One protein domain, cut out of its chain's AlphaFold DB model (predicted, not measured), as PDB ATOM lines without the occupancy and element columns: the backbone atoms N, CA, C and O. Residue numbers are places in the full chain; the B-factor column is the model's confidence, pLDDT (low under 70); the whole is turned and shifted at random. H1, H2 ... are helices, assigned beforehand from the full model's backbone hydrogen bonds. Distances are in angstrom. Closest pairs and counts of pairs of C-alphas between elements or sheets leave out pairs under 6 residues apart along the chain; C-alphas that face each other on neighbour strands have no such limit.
ATOM      1  N   LEU A  23     172.193 131.487 114.896       78.94
ATOM      2  CA  LEU A  23     172.616 130.138 114.512       78.94
ATOM      3  C   LEU A  23     174.128 130.056 114.240       78.94
ATOM      4  O   LEU A  23     174.791 129.110 114.652       78.94
ATOM      5  N   VAL A  24     174.705 131.056 113.568       83.25
ATOM      6  CA  VAL A  24     176.160 131.095 113.332       83.25
ATOM      7  C   VAL A  24     176.923 131.211 114.657       83.25
ATOM      8  O   VAL A  24     177.935 130.533 114.858       83.25
ATOM      9  N   GLU A  25     176.418 132.023 115.587       86.56
ATOM     10  CA  GLU A  25     177.004 132.173 116.920       86.56
ATOM     11  C   GLU A  25     176.926 130.871 117.737       86.56
ATOM     12  O   GLU A  25     177.916 130.484 118.368       86.56
ATOM     13  N   SER A  26     175.793 130.150 117.695       82.62
ATOM     14  CA  SER A  26     175.661 128.865 118.392       82.62
ATOM     15  C   SER A  26     176.666 127.838 117.865       82.62
ATOM     16  O   SER A  26     177.399 127.260 118.671       82.62
ATOM     17  N   HIS A  27     176.775 127.663 116.543       87.81
ATOM     18  CA  HIS A  27     177.729 126.730 115.926       87.81
ATOM     19  C   HIS A  27     179.179 127.037 116.322       87.81
ATOM     20  O   HIS A  27     179.897 126.146 116.776       87.81
ATOM     21  N   SER A  28     179.606 128.302 116.225       88.12
ATOM     22  CA  SER A  28     180.966 128.705 116.611       88.12
ATOM     23  C   SER A  28     181.263 128.392 118.083       88.12
ATOM     24  O   SER A  28     182.318 127.842 118.413       88.12
ATOM     25  N   LYS A  29     180.308 128.683 118.976       88.75
ATOM     26  CA  LYS A  29     180.444 128.401 120.407       88.75
ATOM     27  C   LYS A  29     180.578 126.904 120.693       88.75
ATOM     28  O   LYS A  29     181.412 126.525 121.513       88.75
ATOM     29  N   PHE A  30     179.781 126.065 120.040       86.88
ATOM     30  CA  PHE A  30     179.830 124.617 120.242       86.88
ATOM     31  C   PHE A  30     181.095 123.991 119.686       86.88
ATOM     32  O   PHE A  30     181.703 123.201 120.390       86.88
ATOM     33  N   SER A  31     181.546 124.394 118.494       84.06
ATOM     34  CA  SER A  31     182.825 123.933 117.943       84.06
ATOM     35  C   SER A  31     183.979 124.211 118.912       84.06
ATOM     36  O   SER A  31     184.780 123.325 119.199       84.06
ATOM     37  N   LYS A  32     184.009 125.405 119.523       88.62
ATOM     38  CA  LYS A  32     185.001 125.738 120.554       88.62
ATOM     39  C   LYS A  32     184.884 124.852 121.800       88.62
ATOM     40  O   LYS A  32     185.910 124.452 122.345       88.62
ATOM     41  N   LEU A  33     183.666 124.580 122.278       85.75
ATOM     42  CA  LEU A  33     183.442 123.687 123.422       85.75
ATOM     43  C   LEU A  33     183.871 122.253 123.103       85.75
ATOM     44  O   LEU A  33     184.547 121.648 123.928       85.75
ATOM     45  N   LEU A  34     183.531 121.752 121.916       82.56
ATOM     46  CA  LEU A  34     183.887 120.419 121.443       82.56
ATOM     47  C   LEU A  34     185.403 120.236 121.425       82.56
ATOM     48  O   LEU A  34     185.902 119.354 122.112       82.56
ATOM     49  N   SER A  35     186.144 121.132 120.764       83.50
ATOM     50  CA  SER A  35     187.609 121.039 120.722       83.50
ATOM     51  C   SER A  35     188.240 121.091 122.114       83.50
ATOM     52  O   SER A  35     189.217 120.395 122.380       83.50
ATOM     53  N   GLN A  36     187.680 121.894 123.026       83.50
ATOM     54  CA  GLN A  36     188.132 121.906 124.416       83.50
ATOM     55  C   GLN A  36     187.863 120.568 125.105       83.50
ATOM     56  O   GLN A  36     188.778 120.033 125.721       83.50
ATOM     57  N   VAL A  37     186.645 120.024 124.990       81.88
ATOM     58  CA  VAL A  37     186.290 118.715 125.554       81.88
ATOM     59  C   VAL A  37     187.205 117.630 125.016       81.88
ATOM     60  O   VAL A  37     187.837 116.949 125.808       81.88
ATOM     61  N   GLU A  38     187.386 117.525 123.708       79.81
ATOM     62  CA  GLU A  38     188.267 116.522 123.111       79.81
ATOM     63  C   GLU A  38     189.703 116.624 123.645       79.81
ATOM     64  O   GLU A  38     190.283 115.612 124.039       79.81
ATOM     65  N   SER A  39     190.248 117.842 123.747       84.31
ATOM     66  CA  SER A  39     191.618 118.063 124.232       84.31
ATOM     67  C   SER A  39     191.804 117.906 125.749       84.31
ATOM     68  O   SER A  39     192.926 117.682 126.202       84.31
ATOM     69  N   GLU A  40     190.734 118.032 126.540       84.88
ATOM     70  CA  GLU A  40     190.794 118.121 128.008       84.88
ATOM     71  C   GLU A  40     189.906 117.090 128.726       84.88
ATOM     72  O   GLU A  40     189.824 117.133 129.946       84.88
ATOM     73  N   HIS A  41     189.232 116.157 128.044       79.06
ATOM     74  CA  HIS A  41     188.287 115.229 128.697       79.06
ATOM     75  C   HIS A  41     188.947 114.280 129.714       79.06
ATOM     76  O   HIS A  41     188.260 113.702 130.555       79.06
ATOM     77  N   GLU A  42     190.274 114.142 129.670       73.69
ATOM     78  CA  GLU A  42     191.067 113.449 130.691       73.69
ATOM     79  C   GLU A  42     191.354 114.314 131.937       73.69
ATOM     80  O   GLU A  42     192.057 113.892 132.859       73.69
ATOM     81  N   GLN A  43     190.822 115.534 132.000       74.31
ATOM     82  CA  GLN A  43     190.945 116.428 133.144       74.31
ATOM     83  C   GLN A  43     189.710 116.335 134.046       74.31
ATOM     84  O   GLN A  43     188.570 116.222 133.595       74.31
ATOM     85  N   ALA A  44     189.936 116.426 135.359       64.25
ATOM     86  CA  ALA A  44     188.854 116.645 136.312       64.25
ATOM     87  C   ALA A  44     188.228 118.024 136.033       64.25
ATOM     88  O   ALA A  44     188.982 118.987 135.925       64.25
ATOM     89  N   ASP A  45     186.890 118.105 135.987       70.06
ATOM     90  CA  ASP A  45     186.071 119.332 135.811       70.06
ATOM     91  C   ASP A  45     185.517 119.634 134.394       70.06
ATOM     92  O   ASP A  45     185.165 120.763 134.056       70.06
ATOM     93  N   MET A  46     185.339 118.613 133.549       84.94
ATOM     94  CA  MET A  46     184.725 118.798 132.217       84.94
ATOM     95  C   MET A  46     183.195 118.681 132.187       84.94
ATOM     96  O   MET A  46     182.555 119.016 131.186       84.94
ATOM     97  N   SER A  47     182.580 118.297 133.309       77.88
ATOM     98  CA  SER A  47     181.132 118.084 133.430       77.88
ATOM     99  C   SER A  47     180.308 119.316 133.042       77.88
ATOM    100  O   SER A  47     179.281 119.192 132.378       77.88
ATOM    101  N   TYR A  48     180.760 120.521 133.407       83.00
ATOM    102  CA  TYR A  48     180.049 121.757 133.066       83.00
ATOM    103  C   TYR A  48     180.014 122.018 131.553       83.00
ATOM    104  O   TYR A  48     178.957 122.346 131.010       83.00
ATOM    105  N   LYS A  49     181.147 121.838 130.859       86.12
ATOM    106  CA  LYS A  49     181.245 122.041 129.404       86.12
ATOM    107  C   LYS A  49     180.405 121.010 128.646       86.12
ATOM    108  O   LYS A  49     179.644 121.387 127.755       86.12
ATOM    109  N   ILE A  50     180.462 119.747 129.073       85.62
ATOM    110  CA  ILE A  50     179.626 118.658 128.546       85.62
ATOM    111  C   ILE A  50     178.130 119.009 128.671       85.62
ATOM    112  O   ILE A  50     177.395 118.968 127.684       85.62
ATOM    113  N   ASN A  51     177.687 119.456 129.853       83.94
ATOM    114  CA  ASN A  51     176.291 119.846 130.083       83.94
ATOM    115  C   ASN A  51     175.859 121.052 129.225       83.94
ATOM    116  O   ASN A  51     174.714 121.116 128.767       83.94
ATOM    117  N   GLN A  52     176.754 122.021 128.986       85.25
ATOM    118  CA  GLN A  52     176.459 123.138 128.084       85.25
ATOM    119  C   GLN A  52     176.207 122.667 126.648       85.25
ATOM    120  O   GLN A  52     175.247 123.126 126.025       85.25
ATOM    121  N   MET A  53     177.040 121.756 126.137       87.38
ATOM    122  CA  MET A  53     176.904 121.202 124.787       87.38
ATOM    123  C   MET A  53     175.565 120.473 124.614       87.38
ATOM    124  O   MET A  53     174.811 120.784 123.692       87.38
ATOM    125  N   GLU A  54     175.200 119.594 125.549       85.38
ATOM    126  CA  GLU A  54     173.908 118.895 125.508       85.38
ATOM    127  C   GLU A  54     172.713 119.847 125.587       85.38
ATOM    128  O   GLU A  54     171.714 119.660 124.894       85.38
ATOM    129  N   SER A  55     172.805 120.902 126.401       86.81
ATOM    130  CA  SER A  55     171.761 121.927 126.471       86.81
ATOM    131  C   SER A  55     171.557 122.633 125.127       86.81
ATOM    132  O   SER A  55     170.430 123.001 124.786       86.81
ATOM    133  N   MET A  56     172.626 122.856 124.358       87.25
ATOM    134  CA  MET A  56     172.530 123.440 123.016       87.25
ATOM    135  C   MET A  56     171.852 122.474 122.038       87.25
ATOM    136  O   MET A  56     170.938 122.894 121.327       87.25
ATOM    137  N   ILE A  57     172.218 121.188 122.078       86.00
ATOM    138  CA  ILE A  57     171.608 120.132 121.255       86.00
ATOM    139  C   ILE A  57     170.117 119.971 121.585       86.00
ATOM    140  O   ILE A  57     169.268 120.050 120.702       86.00
ATOM    141  N   LYS A  58     169.762 119.837 122.871       87.38
ATOM    142  CA  LYS A  58     168.372 119.657 123.333       87.38
ATOM    143  C   LYS A  58     167.454 120.810 122.924       87.38
ATOM    144  O   LYS A  58     166.266 120.604 122.696       87.38
ATOM    145  N   ARG A  59     167.992 122.030 122.838       89.75
ATOM    146  CA  ARG A  59     167.257 123.221 122.384       89.75
ATOM    147  C   ARG A  59     167.146 123.325 120.859       89.75
ATOM    148  O   ARG A  59     166.586 124.303 120.374       89.75
ATOM    149  N   GLY A  60     167.689 122.365 120.110       89.44
ATOM    150  CA  GLY A  60     167.717 122.385 118.650       89.44
ATOM    151  C   GLY A  60     168.581 123.506 118.075       89.44
ATOM    152  O   GLY A  60     168.419 123.857 116.911       89.44
ATOM    153  N   LEU A  61     169.478 124.093 118.882       88.50
ATOM    154  CA  LEU A  61     170.385 125.144 118.414       88.50
ATOM    155  C   LEU A  61     171.468 124.582 117.495       88.50
ATOM    156  O   LEU A  61     172.062 125.346 116.739       88.50
ATOM    157  N   ILE A  62     171.757 123.285 117.644       87.31
ATOM    158  CA  ILE A  62     172.781 122.520 116.934       87.31
ATOM    159  C   ILE A  62     172.316 121.074 116.803       87.31
ATOM    160  O   ILE A  62     171.638 120.554 117.692       87.31
ATOM    161  N   LYS A  63     172.729 120.431 115.713       85.38
ATOM    162  CA  LYS A  63     172.626 118.994 115.494       85.38
ATOM    163  C   LYS A  63     173.993 118.346 115.720       85.38
ATOM    164  O   LYS A  63     174.975 118.731 115.101       85.38
ATOM    165  N   TRP A  64     174.062 117.398 116.644       84.44
ATOM    166  CA  TRP A  64     175.224 116.540 116.890       84.44
ATOM    167  C   TRP A  64     175.719 115.791 115.639       84.44
ATOM    168  O   TRP A  64     176.928 115.630 115.501       84.44
ATOM    169  N   GLU A  65     174.836 115.439 114.692       85.19
ATOM    170  CA  GLU A  65     175.227 114.802 113.423       85.19
ATOM    171  C   GLU A  65     176.124 115.702 112.556       85.19
ATOM    172  O   GLU A  65     176.897 115.196 111.750       85.19
ATOM    173  N   ASP A  66     176.062 117.027 112.737       87.19
ATOM    174  CA  ASP A  66     176.917 117.978 112.011       87.19
ATOM    175  C   ASP A  66     178.391 117.917 112.470       87.19
ATOM    176  O   ASP A  66     179.249 118.566 111.871       87.19
ATOM    177  N   TYR A  67     178.675 117.181 113.550       86.81
ATOM    178  CA  TYR A  67     179.988 117.075 114.193       86.81
ATOM    179  C   TYR A  67     180.473 115.623 114.317       86.81
ATOM    180  O   TYR A  67     181.399 115.374 115.083       86.81
ATOM    181  N   ASP A  68     179.851 114.678 113.601       86.69
ATOM    182  CA  ASP A  68     180.172 113.242 113.655       86.69
ATOM    183  C   ASP A  68     180.131 112.647 115.079       86.69
ATOM    184  O   ASP A  68     180.868 111.715 115.395       86.69
ATOM    185  N   LEU A  69     179.266 113.185 115.950       81.44
ATOM    186  CA  LEU A  69     179.113 112.712 117.327       81.44
ATOM    187  C   LEU A  69     177.996 111.676 117.449       81.44
ATOM    188  O   LEU A  69     176.912 111.846 116.887       81.44
ATOM    189  N   GLU A  70     178.237 110.662 118.277       84.19
ATOM    190  CA  GLU A  70     177.258 109.692 118.745       84.19
ATOM    191  C   GLU A  70     176.764 110.011 120.185       84.19
ATOM    192  O   GLU A  70     177.365 110.773 120.940       84.19
ATOM    193  N   GLN A  71     175.630 109.436 120.613       76.44
ATOM    194  CA  GLN A  71     175.000 109.761 121.899       76.44
ATOM    195  C   GLN A  71     175.847 109.162 123.021       76.44
ATOM    196  O   GLN A  71     175.965 109.730 124.109       76.44
ATOM    197  N   ASP A  72     176.467 108.026 122.711       83.00
ATOM    198  CA  ASP A  72     177.413 107.337 123.563       83.00
ATOM    199  C   ASP A  72     178.711 108.136 123.783       83.00
ATOM    200  O   ASP A  72     179.369 107.890 124.795       83.00
ATOM    201  N   ASP A  73     179.053 109.128 122.947       81.75
ATOM    202  CA  ASP A  73     180.262 109.947 123.146       81.75
ATOM    203  C   ASP A  73     180.143 110.809 124.402       81.75
ATOM    204  O   ASP A  73     181.004 110.769 125.282       81.75
ATOM    205  N   PHE A  74     179.023 111.522 124.560       83.06
ATOM    206  CA  PHE A  74     178.756 112.326 125.757       83.06
ATOM    207  C   PHE A  74     178.695 111.471 127.023       83.06
ATOM    208  O   PHE A  74     179.131 111.888 128.101       83.06
ATOM    209  N   ASP A  75     178.152 110.261 126.903       83.38
ATOM    210  CA  ASP A  75     178.122 109.301 127.998       83.38
ATOM    211  C   ASP A  75     179.515 108.818 128.370       83.38
ATOM    212  O   ASP A  75     179.846 108.782 129.557       83.38
ATOM    213  N   SER A  76     180.339 108.506 127.371       81.62
ATOM    214  CA  SER A  76     181.718 108.096 127.580       81.62
ATOM    215  C   SER A  76     182.547 109.218 128.197       81.62
ATOM    216  O   SER A  76     183.291 108.970 129.141       81.62
ATOM    217  N   TRP A  77     182.407 110.461 127.729       84.12
ATOM    218  CA  TRP A  77     183.128 111.602 128.295       84.12
ATOM    219  C   TRP A  77     182.732 111.874 129.744       84.12
ATOM    220  O   TRP A  77     183.602 112.140 130.577       84.12
ATOM    221  N   ARG A  78     181.438 111.761 130.076       84.12
ATOM    222  CA  ARG A  78     180.964 111.845 131.465       84.12
ATOM    223  C   ARG A  78     181.568 110.763 132.339       84.12
ATOM    224  O   ARG A  78     182.026 111.070 133.433       84.12
ATOM    225  N   GLU A  79     181.530 109.517 131.876       85.00
ATOM    226  CA  GLU A  79     182.060 108.366 132.606       85.00
ATOM    227  C   GLU A  79     183.558 108.548 132.879       85.00
ATOM    228  O   GLU A  79     183.988 108.468 134.028       85.00
ATOM    229  N   THR A  80     184.336 108.918 131.859       82.12
ATOM    230  CA  THR A  80     185.773 109.198 131.984       82.12
ATOM    231  C   THR A  80     186.050 110.343 132.960       82.12
ATOM    232  O   THR A  80     186.781 110.149 133.934       82.12
ATOM    233  N   THR A  81     185.413 111.504 132.768       80.19
ATOM    234  CA  THR A  81     185.599 112.682 133.638       80.19
ATOM    235  C   THR A  81     185.242 112.354 135.089       80.19
ATOM    236  O   THR A  81     185.984 112.686 136.011       80.19
ATOM    237  N   ALA A  82     184.121 111.660 135.310       83.88
ATOM    238  CA  ALA A  82     183.687 111.259 136.641       83.88
ATOM    239  C   ALA A  82     184.659 110.285 137.307       83.88
ATOM    240  O   ALA A  82     184.914 110.427 138.500       83.88
ATOM    241  N   ASN A  83     185.223 109.334 136.561       84.00
ATOM    242  CA  ASN A  83     186.213 108.393 137.086       84.00
ATOM    243  C   ASN A  83     187.505 109.107 137.505       84.00
ATOM    244  O   ASN A  83     188.039 108.827 138.578       84.00
ATOM    245  N   ILE A  84     187.975 110.074 136.713       82.19
ATOM    246  CA  ILE A  84     189.153 110.889 137.045       82.19
ATOM    247  C   ILE A  84     188.900 111.720 138.306       82.19
ATOM    248  O   ILE A  84     189.715 111.711 139.233       82.19
ATOM    249  N   THR A  85     187.754 112.404 138.375       83.50
ATOM    250  CA  THR A  85     187.358 113.169 139.564       83.50
ATOM    251  C   THR A  85     187.223 112.260 140.789       83.50
ATOM    252  O   THR A  85     187.763 112.579 141.849       83.50
ATOM    253  N   ALA A  86     186.579 111.098 140.649       84.94
ATOM    254  CA  ALA A  86     186.407 110.129 141.725       84.94
ATOM    255  C   ALA A  86     187.751 109.612 142.254       84.94
ATOM    256  O   ALA A  86     187.968 109.613 143.465       84.94
ATOM    257  N   GLU A  87     188.687 109.238 141.376       87.81
ATOM    258  CA  GLU A  87     190.025 108.806 141.791       87.81
ATOM    259  C   GLU A  87     190.813 109.942 142.452       87.81
ATOM    260  O   GLU A  87     191.505 109.713 143.444       87.81
TER     261      GLU A  87
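What this domain is: This is residues 23 to 87 of the 294 residues of the protein "Gln_deamidase_2 domain-containing protein" of Halobacteriovoraceae bacterium (UniProt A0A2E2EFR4). A rod-shaped domain of three lengthwise helices: the long H1 and the shorter H2 make a helical hairpin, and H4, the second long helix, runs back beside the first residues of H2. The packing of H4 is partial, for it meets H2 at residues 47 to 50 alone and stays only just apart from H1; the small H3 sits in the turn from H2 to H4. The printed part has 65 residues with four named helices, in the order H1, H2, H3, H4, and no named strand; its class is all helix. It is compact, with a radius of gyration of the C-alphas of 11.7 A, and spans 39 by 19 by 18 A.

Where its parts are: Find C-alpha 23 at (172.616, 130.138, 114.512); from there H1, residues 23 to 40, runs 25.6 A to C-alpha 40 at (190.794, 118.121, 128.008). Look next at H2, residues 47 to 58, which is 16.3 A long. H3 is residues 64 to 67, 5.5 A long. H4, residues 71 to 87, runs 24.9 A and ends at C-alpha 87, at (190.025, 108.806, 141.791).

How they stand to each other: Start from H1, which touches H2; their closest C-alphas are those of Phe 30 and Met 53, 6.4 A apart. This helical hairpin runs opposite ways at a shallow tilt of 33 degrees, only just short of steep. Go on to H4, which H2 touches with residues 47 to 50 alone; the closest C-alphas are those of Ser 47 and Arg 78, 6.5 A apart. H2 and H4 run opposite ways at a shallow tilt of 16 degrees. H1 and H4 are only just apart, the closest C-alphas being 8.3 A from each other. H3 is close to H2 but not clearly touching, with the C-alphas of Ile 57 and Trp 64 the closest at 6.7 A. H3 and H1 are near each other, with 5 pairs of C-alphas within 10 A. H3 and H4 are only just apart, at 8.4 A between their closest C-alphas. Along the backbones of H1 and H2 you find every O i to N i+4 pair within hydrogen-bond range; in H4 it is 12 of 13, and H3 is too short for such a pair.

The domain as a whole: Look at the C-alphas of Leu 23 and Glu 87, the two farthest apart in the domain, for the full reach of 38.8 A. The printed part has no cut and no long link: the link from H1 to H2 is short, while those from H2 to H3 and from H3 to H4 are tight. In the B-factor column the mean pLDDT of the printed part is 83.7, and residue 44 is the one printed residue under 70.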